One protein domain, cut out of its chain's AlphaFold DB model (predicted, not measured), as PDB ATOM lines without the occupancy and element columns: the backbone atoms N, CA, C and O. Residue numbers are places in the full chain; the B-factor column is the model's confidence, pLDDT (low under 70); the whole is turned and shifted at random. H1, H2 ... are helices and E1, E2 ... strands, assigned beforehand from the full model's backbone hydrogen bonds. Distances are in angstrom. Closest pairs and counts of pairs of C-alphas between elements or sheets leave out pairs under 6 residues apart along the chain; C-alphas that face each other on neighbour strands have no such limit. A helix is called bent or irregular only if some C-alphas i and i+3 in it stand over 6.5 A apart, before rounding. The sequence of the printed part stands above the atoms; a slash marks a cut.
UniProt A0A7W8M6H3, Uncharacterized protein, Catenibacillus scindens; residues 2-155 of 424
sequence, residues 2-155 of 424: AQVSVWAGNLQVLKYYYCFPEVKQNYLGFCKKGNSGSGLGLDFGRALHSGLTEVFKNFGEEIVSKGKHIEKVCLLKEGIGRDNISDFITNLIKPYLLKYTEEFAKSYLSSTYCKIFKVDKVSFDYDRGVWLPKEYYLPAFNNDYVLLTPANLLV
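AT A GLANCE: This is residues 2 to 155 of the 424 residues of an uncharacterized protein of Catenibacillus scindens (UniProt A0A7W8M6H3). A long, bent hairpin of two strands, E1 and E2, has the longest helix, H5, packed on it, while three other helices, H1, H2 and H3, cluster away from the hairpin, H2 touching both H1 and H3. H4 lies between, nearest the middle of the whole, and much of the rest is long loops. The printed part has 154 residues, with the order H1 H2 H3 H4 H5 E1 E2, one antiparallel sheet E1 - E2 and a mixed class; under half of the residues are in named elements. It is compact, with a radius of gyration of the C-alphas of 17.4 A, and spans 50 by 35 by 34 A.

IN THESE COORDINATES: E1 is residues 114 to 125, 28.2 A long, and E2 residues 130 to 141, 29.3 A, ending at C-alpha 141 (-49.834, -41.665, -10.449). E1 bends by 51 degrees at residue 120, E2 by 76 degrees at residue 137. H5 is residues 94 to 108, 20.8 A. H4 is residues 82 to 92, H3 72 to 76, and H2 42 to 54, 18.7 A. H1, residues 11 to 18, begins at C-alpha 11 (-28.074, -65.543, -21.918).

HOW THE PARTS SIT: In the hairpin, N 117 and O 136 are 2.9 A apart, within hydrogen-bond range. The closest C-alphas of H5 and E2, Glu 102 and Leu 138, are 5.3 A apart. H4 and H5 meet only through their link; H4 and E1 are near each other. H3 and H4 are close but not clearly touching, at C-alphas Cys 74 and Ile 85, 7.3 A. H2 touches H3 with residues 47 to 52 alone, closest at C-alphas Leu 48 and Val 73, 6.1 A. H1 and H2 touch, closest at C-alphas Tyr 18 and Gly 45, 4.4 A, at a steep tilt of 64 degrees, the same way. Every O i to N i+4 pair is within hydrogen-bond range in H1, H4 and H5; H2 has 8 of 9, and H3 0 of 1 but 2 of 2 O i to N i+3 pairs.

THE WHOLE: The farthest C-alphas, Ile 63 and Thr 112, are 52.3 A apart. The printed part has no cut. The links H1 to H2 and H2 to H3 are long. Residues 2 to 7 and 61 to 66 stand free. Residues 2 to 9, 29 to 39 and 79 have pLDDT under 70.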
ATOM      1  N   ALA A   2     -10.100 -56.538 -25.015       29.11
ATOM      2  CA  ALA A   2      -9.800 -57.964 -24.782       29.11
ATOM      3  C   ALA A   2     -10.752 -58.731 -23.832       29.11
ATOM      4  O   ALA A   2     -10.601 -59.936 -23.680       29.11
ATOM      5  N   GLN A   3     -11.733 -58.075 -23.197       35.12
ATOM      6  CA  GLN A   3     -12.665 -58.746 -22.274       35.12
ATOM      7  C   GLN A   3     -14.051 -59.033 -22.860       35.12
ATOM      8  O   GLN A   3     -14.814 -59.735 -22.214       35.12
ATOM      9  N   VAL A   4     -14.396 -58.559 -24.064       43.41
ATOM     10  CA  VAL A   4     -15.754 -58.724 -24.637       43.41
ATOM     11  C   VAL A   4     -15.922 -60.057 -25.396       43.41
ATOM     12  O   VAL A   4     -17.039 -60.507 -25.630       43.41
ATOM     13  N   SER A   5     -14.830 -60.764 -25.697       38.84
ATOM     14  CA  SER A   5     -14.832 -61.992 -26.508       38.84
ATOM     15  C   SER A   5     -15.250 -63.278 -25.771       38.84
ATOM     16  O   SER A   5     -15.458 -64.296 -26.422       38.84
ATOM     17  N   VAL A   6     -15.429 -63.256 -24.443       42.16
ATOM     18  CA  VAL A   6     -15.808 -64.452 -23.645       42.16
ATOM     19  C   VAL A   6     -17.336 -64.586 -23.451       42.16
ATOM     20  O   VAL A   6     -17.825 -65.570 -22.902       42.16
ATOM     21  N   TRP A   7     -18.137 -63.629 -23.931       50.62
ATOM     22  CA  TRP A   7     -19.533 -63.457 -23.493       50.62
ATOM     23  C   TRP A   7     -20.609 -64.045 -24.418       50.62
ATOM     24  O   TRP A   7     -21.784 -64.053 -24.049       50.62
ATOM     25  N   ALA A   8     -20.234 -64.578 -25.586       44.50
ATOM     26  CA  ALA A   8     -21.173 -65.006 -26.633       44.50
ATOM     27  C   ALA A   8     -22.102 -66.185 -26.246       44.50
ATOM     28  O   ALA A   8     -23.034 -66.497 -26.983       44.50
ATOM     29  N   GLY A   9     -21.896 -66.822 -25.084       50.84
ATOM     30  CA  GLY A   9     -22.712 -67.943 -24.594       50.84
ATOM     31  C   GLY A   9     -23.637 -67.650 -23.402       50.84
ATOM     32  O   GLY A   9     -24.450 -68.507 -23.058       50.84
ATOM     33  N   ASN A  10     -23.551 -66.482 -22.747       72.38
ATOM     34  CA  ASN A  10     -24.302 -66.240 -21.507       72.38
ATOM     35  C   ASN A  10     -25.590 -65.429 -21.753       72.38
ATOM     36  O   ASN A  10     -25.578 -64.206 -21.890       72.38
ATOM     37  N   LEU A  11     -26.732 -66.123 -21.750       77.00
ATOM     38  CA  LEU A  11     -28.074 -65.543 -21.918       77.00
ATOM     39  C   LEU A  11     -28.376 -64.382 -20.956       77.00
ATOM     40  O   LEU A  11     -29.117 -63.471 -21.321       77.00
ATOM     41  N   GLN A  12     -27.832 -64.396 -19.736       80.06
ATOM     42  CA  GLN A  12     -28.075 -63.335 -18.749       80.06
ATOM     43  C   GLN A  12     -27.405 -62.021 -19.153       80.06
ATOM     44  O   GLN A  12     -27.943 -60.942 -18.929       80.06
ATOM     45  N   VAL A  13     -26.259 -62.121 -19.816       81.56
ATOM     46  CA  VAL A  13     -25.449 -60.983 -20.251       81.56
ATOM     47  C   VAL A  13     -26.086 -60.342 -21.470       81.56
ATOM     48  O   VAL A  13     -26.235 -59.122 -21.515       81.56
ATOM     49  N   LEU A  14     -26.563 -61.168 -22.406       81.69
ATOM     50  CA  LEU A  14     -27.364 -60.691 -23.527       81.69
ATOM     51  C   LEU A  14     -28.605 -59.929 -23.048       81.69
ATOM     52  O   LEU A  14     -28.864 -58.828 -23.524       81.69
ATOM     53  N   LYS A  15     -29.320 -60.460 -22.047       83.50
ATOM     54  CA  LYS A  15     -30.465 -59.760 -21.445       83.50
ATOM     55  C   LYS A  15     -30.080 -58.454 -20.761       83.50
ATOM     56  O   LYS A  15     -30.846 -57.499 -20.804       83.50
ATOM     57  N   TYR A  16     -28.939 -58.417 -20.084       84.62
ATOM     58  CA  TYR A  16     -28.545 -57.251 -19.306       84.62
ATOM     59  C   TYR A  16     -28.115 -56.069 -20.187       84.62
ATOM     60  O   TYR A  16     -28.513 -54.940 -19.897       84.62
ATOM     61  N   TYR A  17     -27.351 -56.330 -21.254       82.56
ATOM     62  CA  TYR A  17     -26.779 -55.284 -22.112       82.56
ATOM     63  C   TYR A  17     -27.559 -55.019 -23.405       82.56
ATOM     64  O   TYR A  17     -27.506 -53.901 -23.908       82.56
ATOM     65  N   TYR A  18     -28.265 -56.015 -23.950       80.50
ATOM     66  CA  TYR A  18     -28.827 -55.942 -25.305       80.50
ATOM     67  C   TYR A  18     -30.348 -56.142 -25.374       80.50
ATOM     68  O   TYR A  18     -30.914 -56.106 -26.466       80.50
ATOM     69  N   CYS A  19     -31.028 -56.348 -24.241       83.25
ATOM     70  CA  CYS A  19     -32.491 -56.346 -24.187       83.25
ATOM     71  C   CYS A  19     -33.000 -55.049 -23.551       83.25
ATOM     72  O   CYS A  19     -32.583 -54.665 -22.457       83.25
ATOM     73  N   PHE A  20     -33.950 -54.418 -24.235       82.25
ATOM     74  CA  PHE A  20     -34.521 -53.125 -23.872       82.25
ATOM     75  C   PHE A  20     -36.003 -53.339 -23.547       82.25
ATOM     76  O   PHE A  20     -36.807 -53.521 -24.464       82.25
ATOM     77  N   PRO A  21     -36.368 -53.437 -22.258       83.25
ATOM     78  CA  PRO A  21     -37.760 -53.607 -21.867       83.25
ATOM     79  C   PRO A  21     -38.543 -52.322 -22.141       83.25
ATOM     80  O   PRO A  21     -37.986 -51.231 -22.046       83.25
ATOM     81  N   GLU A  22     -39.835 -52.441 -22.426       85.62
ATOM     82  CA  GLU A  22     -40.699 -51.276 -22.617       85.62
ATOM     83  C   GLU A  22     -40.672 -50.359 -21.384       85.62
ATOM     84  O   GLU A  22     -40.812 -50.798 -20.236       85.62
ATOM     85  N   VAL A  23     -40.500 -49.057 -21.622       89.31
ATOM     86  CA  VAL A  23     -40.543 -48.038 -20.568       89.31
ATOM     87  C   VAL A  23     -41.991 -47.592 -20.382       89.31
ATOM     88  O   VAL A  23     -42.388 -46.515 -20.814       89.31
ATOM     89  N   LYS A  24     -42.775 -48.433 -19.706       88.75
ATOM     90  CA  LYS A  24     -44.230 -48.277 -19.521       88.75
ATOM     91  C   LYS A  24     -44.691 -46.898 -19.023       88.75
ATOM     92  O   LYS A  24     -45.827 -46.497 -19.270       88.75
ATOM     93  N   GLN A  25     -43.828 -46.156 -18.325       91.50
ATOM     94  CA  GLN A  25     -44.143 -44.826 -17.795       91.50
ATOM     95  C   GLN A  25     -44.315 -43.745 -18.873       91.50
ATOM     96  O   GLN A  25     -44.809 -42.668 -18.550       91.50
ATOM     97  N   ASN A  26     -43.944 -44.012 -20.132       87.69
ATOM     98  CA  ASN A  26     -44.214 -43.112 -21.259       87.69
ATOM     99  C   ASN A  26     -45.659 -43.218 -21.799       87.69
ATOM    100  O   ASN A  26     -46.091 -42.329 -22.525       87.69
ATOM    101  N   TYR A  27     -46.396 -44.289 -21.461       81.06
ATOM    102  CA  TYR A  27     -47.777 -44.559 -21.888       81.06
ATOM    103  C   TYR A  27     -48.045 -44.424 -23.405       81.06
ATOM    104  O   TYR A  27     -49.163 -44.117 -23.812       81.06
ATOM    105  N   LEU A  28     -47.051 -44.691 -24.259       72.19
ATOM    106  CA  LEU A  28     -47.198 -44.558 -25.719       72.19
ATOM    107  C   LEU A  28     -47.879 -45.769 -26.398       72.19
ATOM    108  O   LEU A  28     -48.151 -45.724 -27.597       72.19
ATOM    109  N   GLY A  29     -48.171 -46.846 -25.659       63.50
ATOM    110  CA  GLY A  29     -48.802 -48.067 -26.177       63.50
ATOM    111  C   GLY A  29     -50.333 -48.110 -26.039       63.50
ATOM    112  O   GLY A  29     -50.904 -47.655 -25.048       63.50
ATOM    113  N   PHE A  30     -51.019 -48.735 -27.004       58.38
ATOM    114  CA  PHE A  30     -52.456 -49.030 -26.909       58.38
ATOM    115  C   PHE A  30     -52.691 -50.283 -26.061       58.38
ATOM    116  O   PHE A  30     -52.169 -51.355 -26.369       58.38
ATOM    117  N   CYS A  31     -53.523 -50.196 -25.021       58.56
ATOM    118  CA  CYS A  31     -53.786 -51.338 -24.146       58.56
ATOM    119  C   CYS A  31     -55.238 -51.404 -23.652       58.56
ATOM    120  O   CYS A  31     -55.903 -50.386 -23.492       58.56
ATOM    121  N   LYS A  32     -55.737 -52.622 -23.383       52.59
ATOM    122  CA  LYS A  32     -57.071 -52.833 -22.778       52.59
ATOM    123  C   LYS A  32     -57.048 -52.883 -21.245       52.59
ATOM    124  O   LYS A  32     -58.082 -52.653 -20.628       52.59
ATOM    125  N   LYS A  33     -55.920 -53.276 -20.633       60.00
ATOM    126  CA  LYS A  33     -55.826 -53.570 -19.186       60.00
ATOM    127  C   LYS A  33     -54.528 -53.104 -18.504       60.00
ATOM    128  O   LYS A  33     -54.431 -53.239 -17.291       60.00
ATOM    129  N   GLY A  34     -53.540 -52.579 -19.237       63.19
ATOM    130  CA  GLY A  34     -52.273 -52.121 -18.653       63.19
ATOM    131  C   GLY A  34     -51.205 -51.770 -19.688       63.19
ATOM    132  O   GLY A  34     -51.194 -52.319 -20.780       63.19
ATOM    133  N   ASN A  35     -50.288 -50.880 -19.322       67.81
ATOM    134  CA  ASN A  35     -49.223 -50.307 -20.158       67.81
ATOM    135  C   ASN A  35     -47.932 -51.150 -20.192       67.81
ATOM    136  O   ASN A  35     -46.852 -50.612 -20.389       67.81
ATOM    137  N   SER A  36     -48.015 -52.446 -19.888       66.81
ATOM    138  CA  SER A  36     -46.850 -53.336 -19.843       66.81
ATOM    139  C   SER A  36     -46.886 -54.293 -21.029       66.81
ATOM    140  O   SER A  36     -47.714 -55.203 -21.053       66.81
ATOM    141  N   GLY A  37     -46.001 -54.100 -21.999       66.31
ATOM    142  CA  GLY A  37     -45.750 -55.019 -23.101       66.31
ATOM    143  C   GLY A  37     -44.487 -55.856 -22.910       66.31
ATOM    144  O   GLY A  37     -43.818 -55.836 -21.873       66.31
ATOM    145  N   SER A  38     -44.193 -56.676 -23.920       64.06
ATOM    146  CA  SER A  38     -43.124 -57.680 -23.879       64.06
ATOM    147  C   SER A  38     -41.715 -57.111 -24.082       64.06
ATOM    148  O   SER A  38     -40.747 -57.835 -23.842       64.06
ATOM    149  N   GLY A  39     -41.593 -55.847 -24.506       65.00
ATOM    150  CA  GLY A  39     -40.324 -55.213 -24.865       65.00
ATOM    151  C   GLY A  39     -39.519 -55.984 -25.921       65.00
ATOM    152  O   GLY A  39     -39.985 -56.949 -26.539       65.00
ATOM    153  N   LEU A  40     -38.258 -55.586 -26.104       70.06
ATOM    154  CA  LEU A  40     -37.322 -56.263 -27.003       70.06
ATOM    155  C   LEU A  40     -36.771 -57.557 -26.394       70.06
ATOM    156  O   LEU A  40     -36.012 -57.543 -25.423       70.06
ATOM    157  N   GLY A  41     -37.129 -58.690 -27.003       75.25
ATOM    158  CA  GLY A  41     -36.730 -60.027 -26.559       75.25
ATOM    159  C   GLY A  41     -35.281 -60.422 -26.883       75.25
ATOM    160  O   GLY A  41     -34.526 -59.713 -27.548       75.25
ATOM    161  N   LEU A  42     -34.900 -61.624 -26.439       81.38
ATOM    162  CA  LEU A  42     -33.559 -62.200 -26.620       81.38
ATOM    163  C   LEU A  42     -33.104 -62.265 -28.082       81.38
ATOM    164  O   LEU A  42     -31.922 -62.081 -28.365       81.38
ATOM    165  N   ASP A  43     -34.023 -62.517 -29.011       77.25
ATOM    166  CA  ASP A  43     -33.667 -62.609 -30.424       77.25
ATOM    167  C   ASP A  43     -33.281 -61.250 -31.003       77.25
ATOM    168  O   ASP A  43     -32.496 -61.196 -31.948       77.25
ATOM    169  N   PHE A  44     -33.833 -60.149 -30.485       78.12
ATOM    170  CA  PHE A  44     -33.342 -58.815 -30.827       78.12
ATOM    171  C   PHE A  44     -31.951 -58.599 -30.236       78.12
ATOM    172  O   PHE A  44     -31.043 -58.214 -30.962       78.12
ATOM    173  N   GLY A  45     -31.752 -58.940 -28.956       81.00
ATOM    174  CA  GLY A  45     -30.454 -58.782 -28.298       81.00
ATOM    175  C   GLY A  45     -29.321 -59.547 -28.994       81.00
ATOM    176  O   GLY A  45     -28.225 -59.018 -29.149       81.00
ATOM    177  N   ARG A  46     -29.595 -60.759 -29.497       80.00
ATOM    178  CA  ARG A  46     -28.654 -61.532 -30.332       80.00
ATOM    179  C   ARG A  46     -28.334 -60.834 -31.652       80.00
ATOM    180  O   ARG A  46     -27.170 -60.765 -32.031       80.00
ATOM    181  N   ALA A  47     -29.354 -60.324 -32.341       76.00
ATOM    182  CA  ALA A  47     -29.172 -59.633 -33.613       76.00
ATOM    183  C   ALA A  47     -28.394 -58.324 -33.445       76.00
ATOM    184  O   ALA A  47     -27.481 -58.067 -34.220       76.00
ATOM    185  N   LEU A  48     -28.692 -57.545 -32.402       78.12
ATOM    186  CA  LEU A  48     -27.930 -56.350 -32.048       78.12
ATOM    187  C   LEU A  48     -26.471 -56.700 -31.738       78.12
ATOM    188  O   LEU A  48     -25.569 -56.079 -32.289       78.12
ATOM    189  N   HIS A  49     -26.228 -57.717 -30.908       80.00
ATOM    190  CA  HIS A  49     -24.869 -58.153 -30.582       80.00
ATOM    191  C   HIS A  49     -24.067 -58.551 -31.834       80.00
ATOM    192  O   HIS A  49     -22.937 -58.100 -32.000       80.00
ATOM    193  N   SER A  50     -24.668 -59.329 -32.743       75.38
ATOM    194  CA  SER A  50     -24.048 -59.698 -34.023       75.38
ATOM    195  C   SER A  50     -23.815 -58.472 -34.911       75.38
ATOM    196  O   SER A  50     -22.710 -58.258 -35.408       75.38
ATOM    197  N   GLY A  51     -24.832 -57.619 -35.057       72.50
ATOM    198  CA  GLY A  51     -24.784 -56.427 -35.900       72.50
ATOM    199  C   GLY A  51     -23.712 -55.430 -35.465       72.50
ATOM    200  O   GLY A  51     -23.055 -54.835 -36.318       72.50
ATOM    201  N   LEU A  52     -23.457 -55.304 -34.157       74.56
ATOM    202  CA  LEU A  52     -22.386 -54.454 -33.634       74.56
ATOM    203  C   LEU A  52     -20.992 -54.895 -34.101       74.56
ATOM    204  O   LEU A  52     -20.121 -54.055 -34.306       74.56
ATOM    205  N   THR A  53     -20.777 -56.196 -34.304       71.94
ATOM    206  CA  THR A  53     -19.482 -56.720 -34.770       71.94
ATOM    207  C   THR A  53     -19.280 -56.614 -36.281       71.94
ATOM    208  O   THR A  53     -18.141 -56.656 -36.745       71.94
ATOM    209  N   GLU A  54     -20.356 -56.453 -37.051       71.62
ATOM    210  CA  GLU A  54     -20.321 -56.450 -38.516       71.62
ATOM    211  C   GLU A  54     -20.493 -55.042 -39.097       71.62
ATOM    212  O   GLU A  54     -19.643 -54.586 -39.857       71.62
ATOM    213  N   VAL A  55     -21.558 -54.342 -38.700       71.19
ATOM    214  CA  VAL A  55     -22.056 -53.111 -39.345       71.19
ATOM    215  C   VAL A  55     -21.644 -51.846 -38.605       71.19
ATOM    216  O   VAL A  55     -21.557 -50.779 -39.199       71.19
ATOM    217  N   PHE A  56     -21.332 -51.963 -37.316       74.38
ATOM    218  CA  PHE A  56     -20.888 -50.840 -36.486       74.38
ATOM    219  C   PHE A  56     -19.365 -50.759 -36.342       74.38
ATOM    220  O   PHE A  56     -18.873 -50.041 -35.474       74.38
ATOM    221  N   LYS A  57     -18.594 -51.462 -37.188       72.69
ATOM    222  CA  LYS A  57     -17.120 -51.460 -37.113       72.69
ATOM    223  C   LYS A  57     -16.511 -50.057 -37.187       72.69
ATOM    224  O   LYS A  57     -15.491 -49.822 -36.553       72.69
ATOM    225  N   ASN A  58     -17.133 -49.155 -37.941       72.69
ATOM    226  CA  ASN A  58     -16.741 -47.754 -38.104       72.69
ATOM    227  C   ASN A  58     -17.764 -46.783 -37.487       72.69
ATOM    228  O   ASN A  58     -17.887 -45.650 -37.944       72.69
ATOM    229  N   PHE A  59     -18.551 -47.215 -36.497       77.50
ATOM    230  CA  PHE A  59     -19.539 -46.333 -35.880       77.50
ATOM    231  C   PHE A  59     -18.868 -45.136 -35.207       77.50
ATOM    232  O   PHE A  59     -18.006 -45.293 -34.342       77.50
ATOM    233  N   GLY A  60     -19.289 -43.936 -35.589       73.69
ATOM    234  CA  GLY A  60     -18.672 -42.679 -35.192       73.69
ATOM    235  C   GLY A  60     -17.527 -42.193 -36.087       73.69
ATOM    236  O   GLY A  60     -17.101 -41.053 -35.890       73.69
ATOM    237  N   GLU A  61     -17.080 -43.014 -37.038       77.44
ATOM    238  CA  GLU A  61     -16.066 -42.742 -38.068       77.44
ATOM    239  C   GLU A  61     -16.641 -43.033 -39.472       77.44
ATOM    240  O   GLU A  61     -15.981 -43.586 -40.355       77.44
ATOM    241  N   GLU A  62     -17.923 -42.724 -39.674       80.19
ATOM    242  CA  GLU A  62     -18.622 -42.986 -40.926       80.19
ATOM    243  C   GLU A  62     -18.021 -42.183 -42.091       80.19
ATOM    244  O   GLU A  62     -17.767 -40.985 -41.985       80.19
ATOM    245  N   ILE A  63     -17.814 -42.855 -43.229       79.56
ATOM    246  CA  ILE A  63     -17.231 -42.253 -44.443       79.56
ATOM    247  C   ILE A  63     -18.326 -41.886 -45.459       79.56
ATOM    248  O   ILE A  63     -18.190 -40.924 -46.212       79.56
ATOM    249  N   VAL A  64     -19.414 -42.664 -45.495       81.19
ATOM    250  CA  VAL A  64     -20.471 -42.556 -46.515       81.19
ATOM    251  C   VAL A  64     -21.646 -41.691 -46.038       81.19
ATOM    252  O   VAL A  64     -22.056 -40.769 -46.750       81.19
ATOM    253  N   SER A  65     -22.187 -41.951 -44.841       82.56
ATOM    254  CA  SER A  65     -23.226 -41.107 -44.230       82.56
ATOM    255  C   SER A  65     -22.625 -39.823 -43.652       82.56
ATOM    256  O   SER A  65     -21.480 -39.810 -43.209       82.56
ATOM    257  N   LYS A  66     -23.393 -38.730 -43.648       83.19
ATOM    258  CA  LYS A  66     -23.011 -37.453 -43.017       83.19
ATOM    259  C   LYS A  66     -23.071 -37.548 -41.493       83.19
ATOM    260  O   LYS A  66     -22.257 -36.937 -40.807       83.19
ATOM    261  N   GLY A  67     -24.072 -38.259 -40.978       83.00
ATOM    262  CA  GLY A  67     -24.340 -38.441 -39.558       83.00
ATOM    263  C   GLY A  67     -23.947 -39.816 -39.024       83.00
ATOM    264  O   GLY A  67     -23.579 -40.730 -39.767       83.00
ATOM    265  N   LYS A  68     -24.080 -39.947 -37.700       85.75
ATOM    266  CA  LYS A  68     -23.936 -41.202 -36.956       85.75
ATOM    267  C   LYS A  68     -25.317 -41.817 -36.793       85.75
ATOM    268  O   LYS A  68     -26.177 -41.196 -36.175       85.75
ATOM    269  N   HIS A  69     -25.513 -43.019 -37.323       84.12
ATOM    270  CA  HIS A  69     -26.838 -43.642 -37.396       84.12
ATOM    271  C   HIS A  69     -26.880 -44.935 -36.597       84.12
ATOM    272  O   HIS A  69     -26.382 -45.975 -37.038       84.12
ATOM    273  N   ILE A  70     -27.474 -44.874 -35.407       79.88
ATOM    274  CA  ILE A  70     -27.720 -46.063 -34.579       79.88
ATOM    275  C   ILE A  70     -28.851 -46.927 -35.160       79.88
ATOM    276  O   ILE A  70     -28.930 -48.132 -34.923       79.88
ATOM    277  N   GLU A  71     -29.679 -46.326 -36.009       79.06
ATOM    278  CA  GLU A  71     -30.773 -46.911 -36.773       79.06
ATOM    279  C   GLU A  71     -30.308 -48.074 -37.655       79.06
ATOM    280  O   GLU A  71     -31.104 -48.967 -37.943       79.06
ATOM    281  N   LYS A  72     -29.013 -48.141 -38.012       83.44
ATOM    282  CA  LYS A  72     -28.421 -49.270 -38.754       83.44
ATOM    283  C   LYS A  72     -28.723 -50.622 -38.101       83.44
ATOM    284  O   LYS A  72     -28.957 -51.593 -38.815       83.44
ATOM    285  N   VAL A  73     -28.805 -50.689 -36.762       77.44
ATOM    286  CA  VAL A  73     -29.211 -51.910 -36.033       77.44
ATOM    287  C   VAL A  73     -30.572 -52.402 -36.526       77.44
ATOM    288  O   VAL A  73     -30.783 -53.598 -36.722       77.44
ATOM    289  N   CYS A  74     -31.500 -51.468 -36.721       77.38
ATOM    290  CA  CYS A  74     -32.893 -51.747 -37.037       77.38
ATOM    291  C   CYS A  74     -33.086 -52.203 -38.488       77.38
ATOM    292  O   CYS A  74     -34.095 -52.827 -38.806       77.38
ATOM    293  N   LEU A  75     -32.104 -51.949 -39.357       84.12
ATOM    294  CA  LEU A  75     -32.118 -52.363 -40.761       84.12
ATOM    295  C   LEU A  75     -31.674 -53.823 -40.958       84.12
ATOM    296  O   LEU A  75     -32.017 -54.447 -41.968       84.12
ATOM    297  N   LEU A  76     -30.942 -54.378 -39.987       70.81
ATOM    298  CA  LEU A  76     -30.262 -55.667 -40.123       70.81
ATOM    299  C   LEU A  76     -31.150 -56.881 -39.928       70.81
ATOM    300  O   LEU A  76     -30.881 -57.937 -40.499       70.81
ATOM    301  N   LYS A  77     -32.187 -56.754 -39.103       71.75
ATOM    302  CA  LYS A  77     -33.016 -57.889 -38.726       71.75
ATOM    303  C   LYS A  77     -34.449 -57.687 -39.181       71.75
ATOM    304  O   LYS A  77     -35.048 -56.633 -38.987       71.75
ATOM    305  N   GLU A  78     -35.019 -58.752 -39.719       70.94
ATOM    306  CA  GLU A  78     -36.458 -58.848 -39.914       70.94
ATOM    307  C   GLU A  78     -37.207 -58.845 -38.579       70.94
ATOM    308  O   GLU A  78     -36.708 -59.309 -37.547       70.94
ATOM    309  N   GLY A  79     -38.423 -58.303 -38.608       69.19
ATOM    310  CA  GLY A  79     -39.288 -58.221 -37.435       69.19
ATOM    311  C   GLY A  79     -38.914 -57.124 -36.435       69.19
ATOM    312  O   GLY A  79     -39.470 -57.120 -35.342       69.19
ATOM    313  N   ILE A  80     -38.003 -56.202 -36.778       73.25
ATOM    314  CA  ILE A  80     -37.825 -54.946 -36.034       73.25
ATOM    315  C   ILE A  80     -38.835 -53.934 -36.582       73.25
ATOM    316  O   ILE A  80     -38.655 -53.388 -37.668       73.25
ATOM    317  N   GLY A  81     -39.923 -53.730 -35.843       72.69
ATOM    318  CA  GLY A  81     -40.978 -52.777 -36.178       72.69
ATOM    319  C   GLY A  81     -40.887 -51.463 -35.401       72.69
ATOM    320  O   GLY A  81     -39.956 -51.220 -34.635       72.69
ATOM    321  N   ARG A  82     -41.909 -50.616 -35.558       76.12
ATOM    322  CA  ARG A  82     -42.000 -49.323 -34.861       76.12
ATOM    323  C   ARG A  82     -41.952 -49.461 -33.335       76.12
ATOM    324  O   ARG A  82     -41.260 -48.690 -32.684       76.12
ATOM    325  N   ASP A  83     -42.634 -50.466 -32.780       77.12
ATOM    326  CA  ASP A  83     -42.737 -50.670 -31.331       77.12
ATOM    327  C   ASP A  83     -41.354 -51.030 -30.769       77.12
ATOM    328  O   ASP A  83     -40.908 -50.486 -29.765       77.12
ATOM    329  N   ASN A  84     -40.608 -51.856 -31.510       77.12
ATOM    330  CA  ASN A  84     -39.232 -52.226 -31.200       77.12
ATOM    331  C   ASN A  84     -38.296 -51.013 -31.179       77.12
ATOM    332  O   ASN A  84     -37.466 -50.881 -30.280       77.12
ATOM    333  N   ILE A  85     -38.428 -50.131 -32.169       81.00
ATOM    334  CA  ILE A  85     -37.614 -48.920 -32.271       81.00
ATOM    335  C   ILE A  85     -37.991 -47.937 -31.160       81.00
ATOM    336  O   ILE A  85     -37.104 -47.403 -30.502       81.00
ATOM    337  N   SER A  86     -39.285 -47.768 -30.882       82.94
ATOM    338  CA  SER A  86     -39.783 -46.943 -29.778       82.94
ATOM    339  C   SER A  86     -39.221 -47.400 -28.429       82.94
ATOM    340  O   SER A  86     -38.665 -46.586 -27.688       82.94
ATOM    341  N   ASP A  87     -39.263 -48.703 -28.134       84.25
ATOM    342  CA  ASP A  87     -38.706 -49.271 -26.901       84.25
ATOM    343  C   ASP A  87     -37.196 -49.045 -26.795       84.25
ATOM    344  O   ASP A  87     -36.688 -48.633 -25.747       84.25
ATOM    345  N   PHE A  88     -36.467 -49.295 -27.885       85.25
ATOM    346  CA  PHE A  88     -35.019 -49.111 -27.937       85.25
ATOM    347  C   PHE A  88     -34.625 -47.654 -27.689       85.25
ATOM    348  O   PHE A  88     -33.838 -47.369 -26.783       85.25
ATOM    349  N   ILE A  89     -35.213 -46.731 -28.453       87.00
ATOM    350  CA  ILE A  89     -34.939 -45.300 -28.339       87.00
ATOM    351  C   ILE A  89     -35.332 -44.800 -26.956       87.00
ATOM    352  O   ILE A  89     -34.516 -44.150 -26.310       87.00
ATOM    353  N   THR A  90     -36.507 -45.168 -26.438       89.88
ATOM    354  CA  THR A  90     -36.954 -44.721 -25.110       89.88
ATOM    355  C   THR A  90     -35.994 -45.162 -24.005       89.88
ATOM    356  O   THR A  90     -35.748 -44.395 -23.077       89.88
ATOM    357  N   ASN A  91     -35.396 -46.356 -24.099       89.81
ATOM    358  CA  ASN A  91     -34.353 -46.773 -23.159       89.81
ATOM    359  C   ASN A  91     -33.055 -45.971 -23.335       89.81
ATOM    360  O   ASN A  91     -32.450 -45.580 -22.338       89.81
ATOM    361  N   LEU A  92     -32.642 -45.700 -24.576       89.56
ATOM    362  CA  LEU A  92     -31.428 -44.942 -24.880       89.56
ATOM    363  C   LEU A  92     -31.510 -43.494 -24.375       89.56
ATOM    364  O   LEU A  92     -30.577 -42.994 -23.748       89.56
ATOM    365  N   ILE A  93     -32.647 -42.833 -24.608       92.12
ATOM    366  CA  ILE A  93     -32.885 -41.440 -24.208       92.12
ATOM    367  C   ILE A  93     -33.583 -41.319 -22.849       92.12
ATOM    368  O   ILE A  93     -33.941 -40.215 -22.436       92.12
ATOM    369  N   LYS A  94     -33.753 -42.423 -22.111       93.94
ATOM    370  CA  LYS A  94     -34.398 -42.442 -20.787       93.94
ATOM    371  C   LYS A  94     -33.884 -41.343 -19.846       93.94
ATOM    372  O   LYS A  94     -34.712 -40.691 -19.209       93.94
ATOM    373  N   PRO A  95     -32.567 -41.057 -19.761       95.06
ATOM    374  CA  PRO A  95     -32.050 -40.024 -18.856       95.06
ATOM    375  C   PRO A  95     -32.470 -38.616 -19.269       95.06
ATOM    376  O   PRO A  95     -32.708 -37.769 -18.409       95.06
ATOM    377  N   TYR A  96     -32.577 -38.382 -20.579       95.81
ATOM    378  CA  TYR A  96     -33.082 -37.136 -21.138       95.81
ATOM    379  C   TYR A  96     -34.570 -36.961 -20.812       95.81
ATOM    380  O   TYR A  96     -34.941 -35.919 -20.281       95.81
ATOM    381  N   LEU A  97     -35.398 -37.993 -21.023       96.31
ATOM    382  CA  LEU A  97     -36.832 -37.948 -20.699       96.31
ATOM    383  C   LEU A  97     -37.084 -37.732 -19.202       96.31
ATOM    384  O   LEU A  97     -37.947 -36.941 -18.827       96.31
ATOM    385  N   LEU A  98     -36.306 -38.393 -18.341       97.38
ATOM    386  CA  LEU A  98     -36.365 -38.210 -16.888       97.38
ATOM    387  C   LEU A  98     -36.031 -36.772 -16.486       97.38
ATOM    388  O   LEU A  98     -36.763 -36.169 -15.708       97.38
ATOM    389  N   LYS A  99     -34.952 -36.212 -17.043       97.56
ATOM    390  CA  LYS A  99     -34.544 -34.829 -16.777       97.56
ATOM    391  C   LYS A  99     -35.587 -33.829 -17.278       97.56
ATOM    392  O   LYS A  99     -35.991 -32.958 -16.520       97.56
ATOM    393  N   TYR A 100     -36.053 -33.990 -18.515       97.31
ATOM    394  CA  TYR A 100     -37.104 -33.163 -19.106       97.31
ATOM    395  C   TYR A 100     -38.376 -33.173 -18.246       97.31
ATOM    396  O   TYR A 100     -38.940 -32.128 -17.927       97.31
ATOM    397  N   THR A 101     -38.795 -34.362 -17.809       97.50
ATOM    398  CA  THR A 101     -39.979 -34.526 -16.960       97.50
ATOM    399  C   THR A 101     -39.786 -33.906 -15.578       97.50
ATOM    400  O   THR A 101     -40.703 -33.276 -15.060       97.50
ATOM    401  N   GLU A 102     -38.603 -34.053 -14.979       98.06
ATOM    402  CA  GLU A 102     -38.278 -33.444 -13.688       98.06
ATOM    403  C   GLU A 102     -38.283 -31.910 -13.758       98.06
ATOM    404  O   GLU A 102     -38.842 -31.253 -12.879       98.06
ATOM    405  N   GLU A 103     -37.689 -31.330 -14.803       98.06
ATOM    406  CA  GLU A 103     -37.684 -29.880 -15.035       98.06
ATOM    407  C   GLU A 103     -39.107 -29.341 -15.213       98.06
ATOM    408  O   GLU A 103     -39.475 -28.337 -14.592       98.06
ATOM    409  N   PHE A 104     -39.941 -30.048 -15.980       97.50
ATOM    410  CA  PHE A 104     -41.358 -29.728 -16.125       97.50
ATOM    411  C   PHE A 104     -42.104 -29.817 -14.786       97.50
ATOM    412  O   PHE A 104     -42.808 -28.884 -14.401       97.50
ATOM    413  N   ALA A 105     -41.923 -30.911 -14.042       97.12
ATOM    414  CA  ALA A 105     -42.599 -31.138 -12.771       97.12
ATOM    415  C   ALA A 105     -42.257 -30.062 -11.734       97.12
ATOM    416  O   ALA A 105     -43.151 -29.542 -11.072       97.12
ATOM    417  N   LYS A 106     -40.978 -29.680 -11.625       97.19
ATOM    418  CA  LYS A 106     -40.525 -28.615 -10.714       97.19
ATOM    419  C   LYS A 106     -41.080 -27.240 -11.084       97.19
ATOM    420  O   LYS A 106     -41.284 -26.421 -10.196       97.19
ATOM    421  N   SER A 107     -41.297 -26.991 -12.374       97.81
ATOM    422  CA  SER A 107     -41.722 -25.681 -12.875       97.81
ATOM    423  C   SER A 107     -43.238 -25.493 -12.852       97.81
ATOM    424  O   SER A 107     -43.709 -24.385 -12.611       97.81
ATOM    425  N   TYR A 108     -44.002 -26.558 -13.112       97.38
ATOM    426  CA  TYR A 108     -45.428 -26.440 -13.434       97.38
ATOM    427  C   TYR A 108     -46.363 -27.269 -12.550       97.38
ATOM    428  O   TYR A 108     -47.573 -27.053 -12.604       97.38
ATOM    429  N   LEU A 109     -45.857 -28.214 -11.751       96.06
ATOM    430  CA  LEU A 109     -46.707 -29.100 -10.954       96.06
ATOM    431  C   LEU A 109     -46.626 -28.795  -9.458       96.06
ATOM    432  O   LEU A 109     -45.569 -28.501  -8.903       96.06
ATOM    433  N   SER A 110     -47.768 -28.931  -8.784       95.31
ATOM    434  CA  SER A 110     -47.821 -28.896  -7.322       95.31
ATOM    435  C   SER A 110     -47.104 -30.108  -6.722       95.31
ATOM    436  O   SER A 110     -47.214 -31.229  -7.228       95.31
ATOM    437  N   SER A 111     -46.446 -29.899  -5.580       93.94
ATOM    438  CA  SER A 111     -45.773 -30.954  -4.812       93.94
ATOM    439  C   SER A 111     -46.695 -32.099  -4.390       93.94
ATOM    440  O   SER A 111     -46.233 -33.223  -4.228       93.94
ATOM    441  N   THR A 112     -48.008 -31.865  -4.300       95.44
ATOM    442  CA  THR A 112     -49.004 -32.911  -4.018       95.44
ATOM    443  C   THR A 112     -49.040 -34.006  -5.090       95.44
ATOM    444  O   THR A 112     -49.378 -35.149  -4.784       95.44
ATOM    445  N   TYR A 113     -48.671 -33.684  -6.334       95.19
ATOM    446  CA  TYR A 113     -48.695 -34.616  -7.465       95.19
ATOM    447  C   TYR A 113     -47.325 -35.202  -7.805       95.19
ATOM    448  O   TYR A 113     -47.200 -35.897  -8.809       95.19
ATOM    449  N   CYS A 114     -46.286 -34.923  -7.018       96.62
ATOM    450  CA  CYS A 114     -44.914 -35.305  -7.340       96.62
ATOM    451  C   CYS A 114     -44.232 -36.008  -6.165       96.62
ATOM    452  O   CYS A 114     -44.523 -35.740  -5.000       96.62
ATOM    453  N   LYS A 115     -43.311 -36.923  -6.470       96.88
ATOM    454  CA  LYS A 115     -42.507 -37.650  -5.479       96.88
ATOM    455  C   LYS A 115     -41.097 -37.884  -6.010       96.88
ATOM    456  O   LYS A 115     -40.847 -37.776  -7.209       96.88
ATOM    457  N   ILE A 116     -40.179 -38.220  -5.109       97.38
ATOM    458  CA  ILE A 116     -38.847 -38.694  -5.487       97.38
ATOM    459  C   ILE A 116     -38.940 -40.186  -5.800       97.38
ATOM    460  O   ILE A 116     -39.404 -40.971  -4.972       97.38
ATOM    461  N   PHE A 117     -38.484 -40.566  -6.990       97.00
ATOM    462  CA  PHE A 117     -38.398 -41.953  -7.428       97.00
ATOM    463  C   PHE A 117     -36.949 -42.322  -7.719       97.00
ATOM    464  O   PHE A 117     -36.242 -41.599  -8.422       97.00
ATOM    465  N   LYS A 118     -36.521 -43.483  -7.218       96.75
ATOM    466  CA  LYS A 118     -35.271 -44.118  -7.633       96.75
ATOM    467  C   LYS A 118     -35.526 -44.886  -8.925       96.75
ATOM    468  O   LYS A 118     -36.286 -45.851  -8.930       96.75
ATOM    469  N   VAL A 119     -34.889 -44.457 -10.007       95.50
ATOM    470  CA  VAL A 119     -35.054 -45.052 -11.333       95.50
ATOM    471  C   VAL A 119     -33.797 -45.830 -11.699       95.50
ATOM    472  O   VAL A 119     -32.690 -45.293 -11.666       95.50
ATOM    473  N   ASP A 120     -33.968 -47.102 -12.053       92.50
ATOM    474  CA  ASP A 120     -32.874 -47.984 -12.456       92.50
ATOM    475  C   ASP A 120     -32.465 -47.781 -13.921       92.50
ATOM    476  O   ASP A 120     -33.252 -47.313 -14.757       92.50
ATOM    477  N   LYS A 121     -31.234 -48.208 -14.236       90.00
ATOM    478  CA  LYS A 121     -30.639 -48.186 -15.585       90.00
ATOM    479  C   LYS A 121     -30.731 -46.820 -16.261       90.00
ATOM    480  O   LYS A 121     -31.282 -46.686 -17.348       90.00
ATOM    481  N   VAL A 122     -30.218 -45.803 -15.577       92.19
ATOM    482  CA  VAL A 122     -30.247 -44.418 -16.060       92.19
ATOM    483  C   VAL A 122     -28.893 -44.003 -16.616       92.19
ATOM    484  O   VAL A 122     -28.819 -43.331 -17.629       92.19
ATOM    485  N   SER A 123     -27.792 -44.391 -15.990       91.19
ATOM    486  CA  SER A 123     -26.460 -44.055 -16.509       91.19
ATOM    487  C   SER A 123     -25.596 -45.296 -16.571       91.19
ATOM    488  O   SER A 123     -25.835 -46.244 -15.827       91.19
ATOM    489  N   PHE A 124     -24.634 -45.310 -17.486       89.94
ATOM    490  CA  PHE A 124     -23.712 -46.422 -17.637       89.94
ATOM    491  C   PHE A 124     -22.340 -46.023 -17.096       89.94
ATOM    492  O   PHE A 124     -21.759 -45.033 -17.535       89.94
ATOM    493  N   ASP A 125     -21.847 -46.781 -16.122       91.75
ATOM    494  CA  ASP A 125     -20.486 -46.679 -15.609       91.75
ATOM    495  C   ASP A 125     -19.574 -47.481 -16.542       91.75
ATOM    496  O   ASP A 125     -19.598 -48.713 -16.529       91.75
ATOM    497  N   TYR A 126     -18.816 -46.788 -17.392       89.25
ATOM    498  CA  TYR A 126     -17.955 -47.421 -18.393       89.25
ATOM    499  C   TYR A 126     -16.722 -48.102 -17.787       89.25
ATOM    500  O   TYR A 126     -16.231 -49.066 -18.374       89.25
ATOM    501  N   ASP A 127     -16.259 -47.659 -16.615       92.12
ATOM    502  CA  ASP A 127     -15.104 -48.250 -15.933       92.12
ATOM    503  C   ASP A 127     -15.479 -49.593 -15.303       92.12
ATOM    504  O   ASP A 127     -14.727 -50.566 -15.369       92.12
ATOM    505  N   ARG A 128     -16.672 -49.659 -14.699       89.38
ATOM    506  CA  ARG A 128     -17.191 -50.872 -14.047       89.38
ATOM    507  C   ARG A 128     -18.053 -51.735 -14.964       89.38
ATOM    508  O   ARG A 128     -18.352 -52.874 -14.616       89.38
ATOM    509  N   GLY A 129     -18.476 -51.202 -16.108       87.81
ATOM    510  CA  GLY A 129     -19.369 -51.864 -17.054       87.81
ATOM    511  C   GLY A 129     -20.780 -52.100 -16.509       87.81
ATOM    512  O   GLY A 129     -21.393 -53.110 -16.836       87.81
ATOM    513  N   VAL A 130     -21.310 -51.224 -15.650       89.75
ATOM    514  CA  VAL A 130     -22.615 -51.445 -14.993       89.75
ATOM    515  C   VAL A 130     -23.576 -50.274 -15.150       89.75
ATOM    516  O   VAL A 130     -23.185 -49.114 -15.216       89.75
ATOM    517  N   TRP A 131     -24.869 -50.585 -15.166       90.12
ATOM    518  CA  TRP A 131     -25.935 -49.598 -15.136       90.12
ATOM    519  C   TRP A 131     -26.146 -49.080 -13.710       90.12
ATOM    520  O   TRP A 131     -26.349 -49.862 -12.783       90.12
ATOM    521  N   LEU A 132     -26.159 -47.760 -13.547       93.25
ATOM    522  CA  LEU A 132     -26.375 -47.081 -12.277       93.25
ATOM    523  C   LEU A 132     -27.799 -46.502 -12.186       93.25
ATOM    524  O   LEU A 132     -28.301 -45.926 -13.165       93.25
ATOM    525  N   PRO A 133     -28.454 -46.633 -11.019       95.50
ATOM    526  CA  PRO A 133     -29.710 -45.957 -10.737       95.50
ATOM    527  C   PRO A 133     -29.481 -44.483 -10.388       95.50
ATOM    528  O   PRO A 133     -28.393 -44.094  -9.961       95.50
ATOM    529  N   LYS A 134     -30.530 -43.671 -10.508       97.00
ATOM    530  CA  LYS A 134     -30.528 -42.271 -10.065       97.00
ATOM    531  C   LYS A 134     -31.912 -41.855  -9.567       97.00
ATOM    532  O   LYS A 134     -32.924 -42.388 -10.015       97.00
ATOM    533  N   GLU A 135     -31.943 -40.923  -8.623       97.75
ATOM    534  CA  GLU A 135     -33.178 -40.345  -8.094       97.75
ATOM    535  C   GLU A 135     -33.632 -39.134  -8.915       97.75
ATOM    536  O   GLU A 135     -32.806 -38.327  -9.349       97.75
ATOM    537  N   TYR A 136     -34.945 -39.021  -9.106       97.94
ATOM    538  CA  TYR A 136     -35.595 -37.929  -9.829       97.94
ATOM    539  C   TYR A 136     -36.877 -37.495  -9.123       97.94
ATOM    540  O   TYR A 136     -37.616 -38.336  -8.606       97.94
ATOM    541  N   TYR A 137     -37.168 -36.196  -9.146       97.94
ATOM    542  CA  TYR A 137     -38.466 -35.660  -8.736       97.94
ATOM    543  C   TYR A 137     -39.448 -35.701  -9.914       97.94
ATOM    544  O   TYR A 137     -39.284 -34.958 -10.878       97.94
ATOM    545  N   LEU A 138     -40.445 -36.587  -9.856       97.94
ATOM    546  CA  LEU A 138     -41.325 -36.896 -10.989       97.94
ATOM    547  C   LEU A 138     -42.810 -36.841 -10.599       97.94
ATOM    548  O   LEU A 138     -43.140 -37.069  -9.427       97.94
ATOM    549  N   PRO A 139     -43.718 -36.607 -11.570       97.19
ATOM    550  CA  PRO A 139     -45.152 -36.739 -11.355       97.19
ATOM    551  C   PRO A 139     -45.502 -38.176 -10.959       97.19
ATOM    552  O   PRO A 139     -44.981 -39.128 -11.543       97.19
ATOM    553  N   ALA A 140     -46.390 -38.328  -9.981       95.00
ATOM    554  CA  ALA A 140     -46.775 -39.608  -9.406       95.00
ATOM    555  C   ALA A 140     -48.240 -39.936  -9.713       95.00
ATOM    556  O   ALA A 140     -49.138 -39.142  -9.432       95.00
ATOM    557  N   PHE A 141     -48.491 -41.144 -10.212       90.88
ATOM    558  CA  PHE A 141     -49.834 -41.665 -10.449       90.88
ATOM    559  C   PHE A 141     -49.873 -43.167 -10.154       90.88
ATOM    560  O   PHE A 141     -48.989 -43.903 -10.577       90.88
ATOM    561  N   ASN A 142     -50.880 -43.638  -9.407       87.44
ATOM    562  CA  ASN A 142     -51.051 -45.058  -9.052       87.44
ATOM    563  C   ASN A 142     -49.773 -45.757  -8.531       87.44
ATOM    564  O   ASN A 142     -49.475 -46.887  -8.911       87.44
ATOM    565  N   ASN A 143     -49.030 -45.092  -7.638       85.94
ATOM    566  CA  ASN A 143     -47.754 -45.566  -7.074       85.94
ATOM    567  C   ASN A 143     -46.617 -45.796  -8.092       85.94
ATOM    568  O   ASN A 143     -45.613 -46.412  -7.742       85.94
ATOM    569  N   ASP A 144     -46.731 -45.265  -9.307       92.44
ATOM    570  CA  ASP A 144     -45.663 -45.222 -10.308       92.44
ATOM    571  C   ASP A 144     -45.383 -43.760 -10.706       92.44
ATOM    572  O   ASP A 144     -46.110 -42.840 -10.306       92.44
ATOM    573  N   TYR A 145     -44.314 -43.539 -11.466       94.81
ATOM    574  CA  TYR A 145     -44.003 -42.232 -12.041       94.81
ATOM    575  C   TYR A 145     -44.521 -42.110 -13.476       94.81
ATOM    576  O   TYR A 145     -44.736 -43.102 -14.171       94.81
ATOM    577  N   VAL A 146     -44.705 -40.875 -13.933       94.56
ATOM    578  CA  VAL A 146     -45.034 -40.555 -15.329       94.56
ATOM    579  C   VAL A 146     -43.790 -40.006 -16.021       94.56
ATOM    580  O   VAL A 146     -43.033 -39.250 -15.413       94.56
ATOM    581  N   LEU A 147     -43.579 -40.374 -17.287       95.06
ATOM    582  CA  LEU A 147     -42.594 -39.751 -18.172       95.06
ATOM    583  C   LEU A 147     -43.299 -38.944 -19.254       95.06
ATOM    584  O   LEU A 147     -44.217 -39.433 -19.907       95.06
ATOM    585  N   LEU A 148     -42.826 -37.722 -19.464       93.81
ATOM    586  CA  LEU A 148     -43.286 -36.861 -20.540       93.81
ATOM    587  C   LEU A 148     -42.393 -37.032 -21.766       93.81
ATOM    588  O   LEU A 148     -41.164 -37.034 -21.661       93.81
ATOM    589  N   THR A 149     -43.025 -37.115 -22.934       90.31
ATOM    590  CA  THR A 149     -42.347 -37.187 -24.230       90.31
ATOM    591  C   THR A 149     -42.520 -35.852 -24.953       90.31
ATOM    592  O   THR A 149     -43.658 -35.456 -25.215       90.31
ATOM    593  N   PRO A 150     -41.430 -35.137 -25.280       89.00
ATOM    594  CA  PRO A 150     -41.504 -33.940 -26.109       89.00
ATOM    595  C   PRO A 150     -42.217 -34.213 -27.439       89.00
ATOM    596  O   PRO A 150     -41.901 -35.176 -28.136       89.00
ATOM    597  N   ALA A 151     -43.172 -33.355 -27.807       82.88
ATOM    598  CA  ALA A 151     -44.007 -33.560 -28.992       82.88
ATOM    599  C   ALA A 151     -43.197 -33.622 -30.300       82.88
ATOM    600  O   ALA A 151     -43.580 -34.320 -31.232       82.88
ATOM    601  N   ASN A 152     -42.051 -32.940 -30.357       80.44
ATOM    602  CA  ASN A 152     -41.140 -32.954 -31.504       80.44
ATOM    603  C   ASN A 152     -40.374 -34.278 -31.685       80.44
ATOM    604  O   ASN A 152     -39.666 -34.416 -32.676       80.44
ATOM    605  N   LEU A 153     -40.487 -35.227 -30.748       83.38
ATOM    606  CA  LEU A 153     -39.965 -36.589 -30.898       83.38
ATOM    607  C   LEU A 153     -41.017 -37.575 -31.430       83.38
ATOM    608  O   LEU A 153     -40.683 -38.724 -31.709       83.38
ATOM    609  N   LEU A 154     -42.287 -37.166 -31.533       80.06
ATOM    610  CA  LEU A 154     -43.368 -38.040 -31.979       80.06
ATOM    611  C   LEU A 154     -43.377 -38.158 -33.506       80.06
ATOM    612  O   LEU A 154     -43.323 -37.161 -34.222       80.06
ATOM    613  N   VAL A 155     -43.508 -39.393 -33.991       74.38
ATOM    614  CA  VAL A 155     -43.614 -39.737 -35.415       74.38
ATOM    615  C   VAL A 155     -44.856 -40.604 -35.604       74.38
ATOM    616  O   VAL A 155     -45.078 -41.538 -34.833       74.38
TER     617      VAL A 155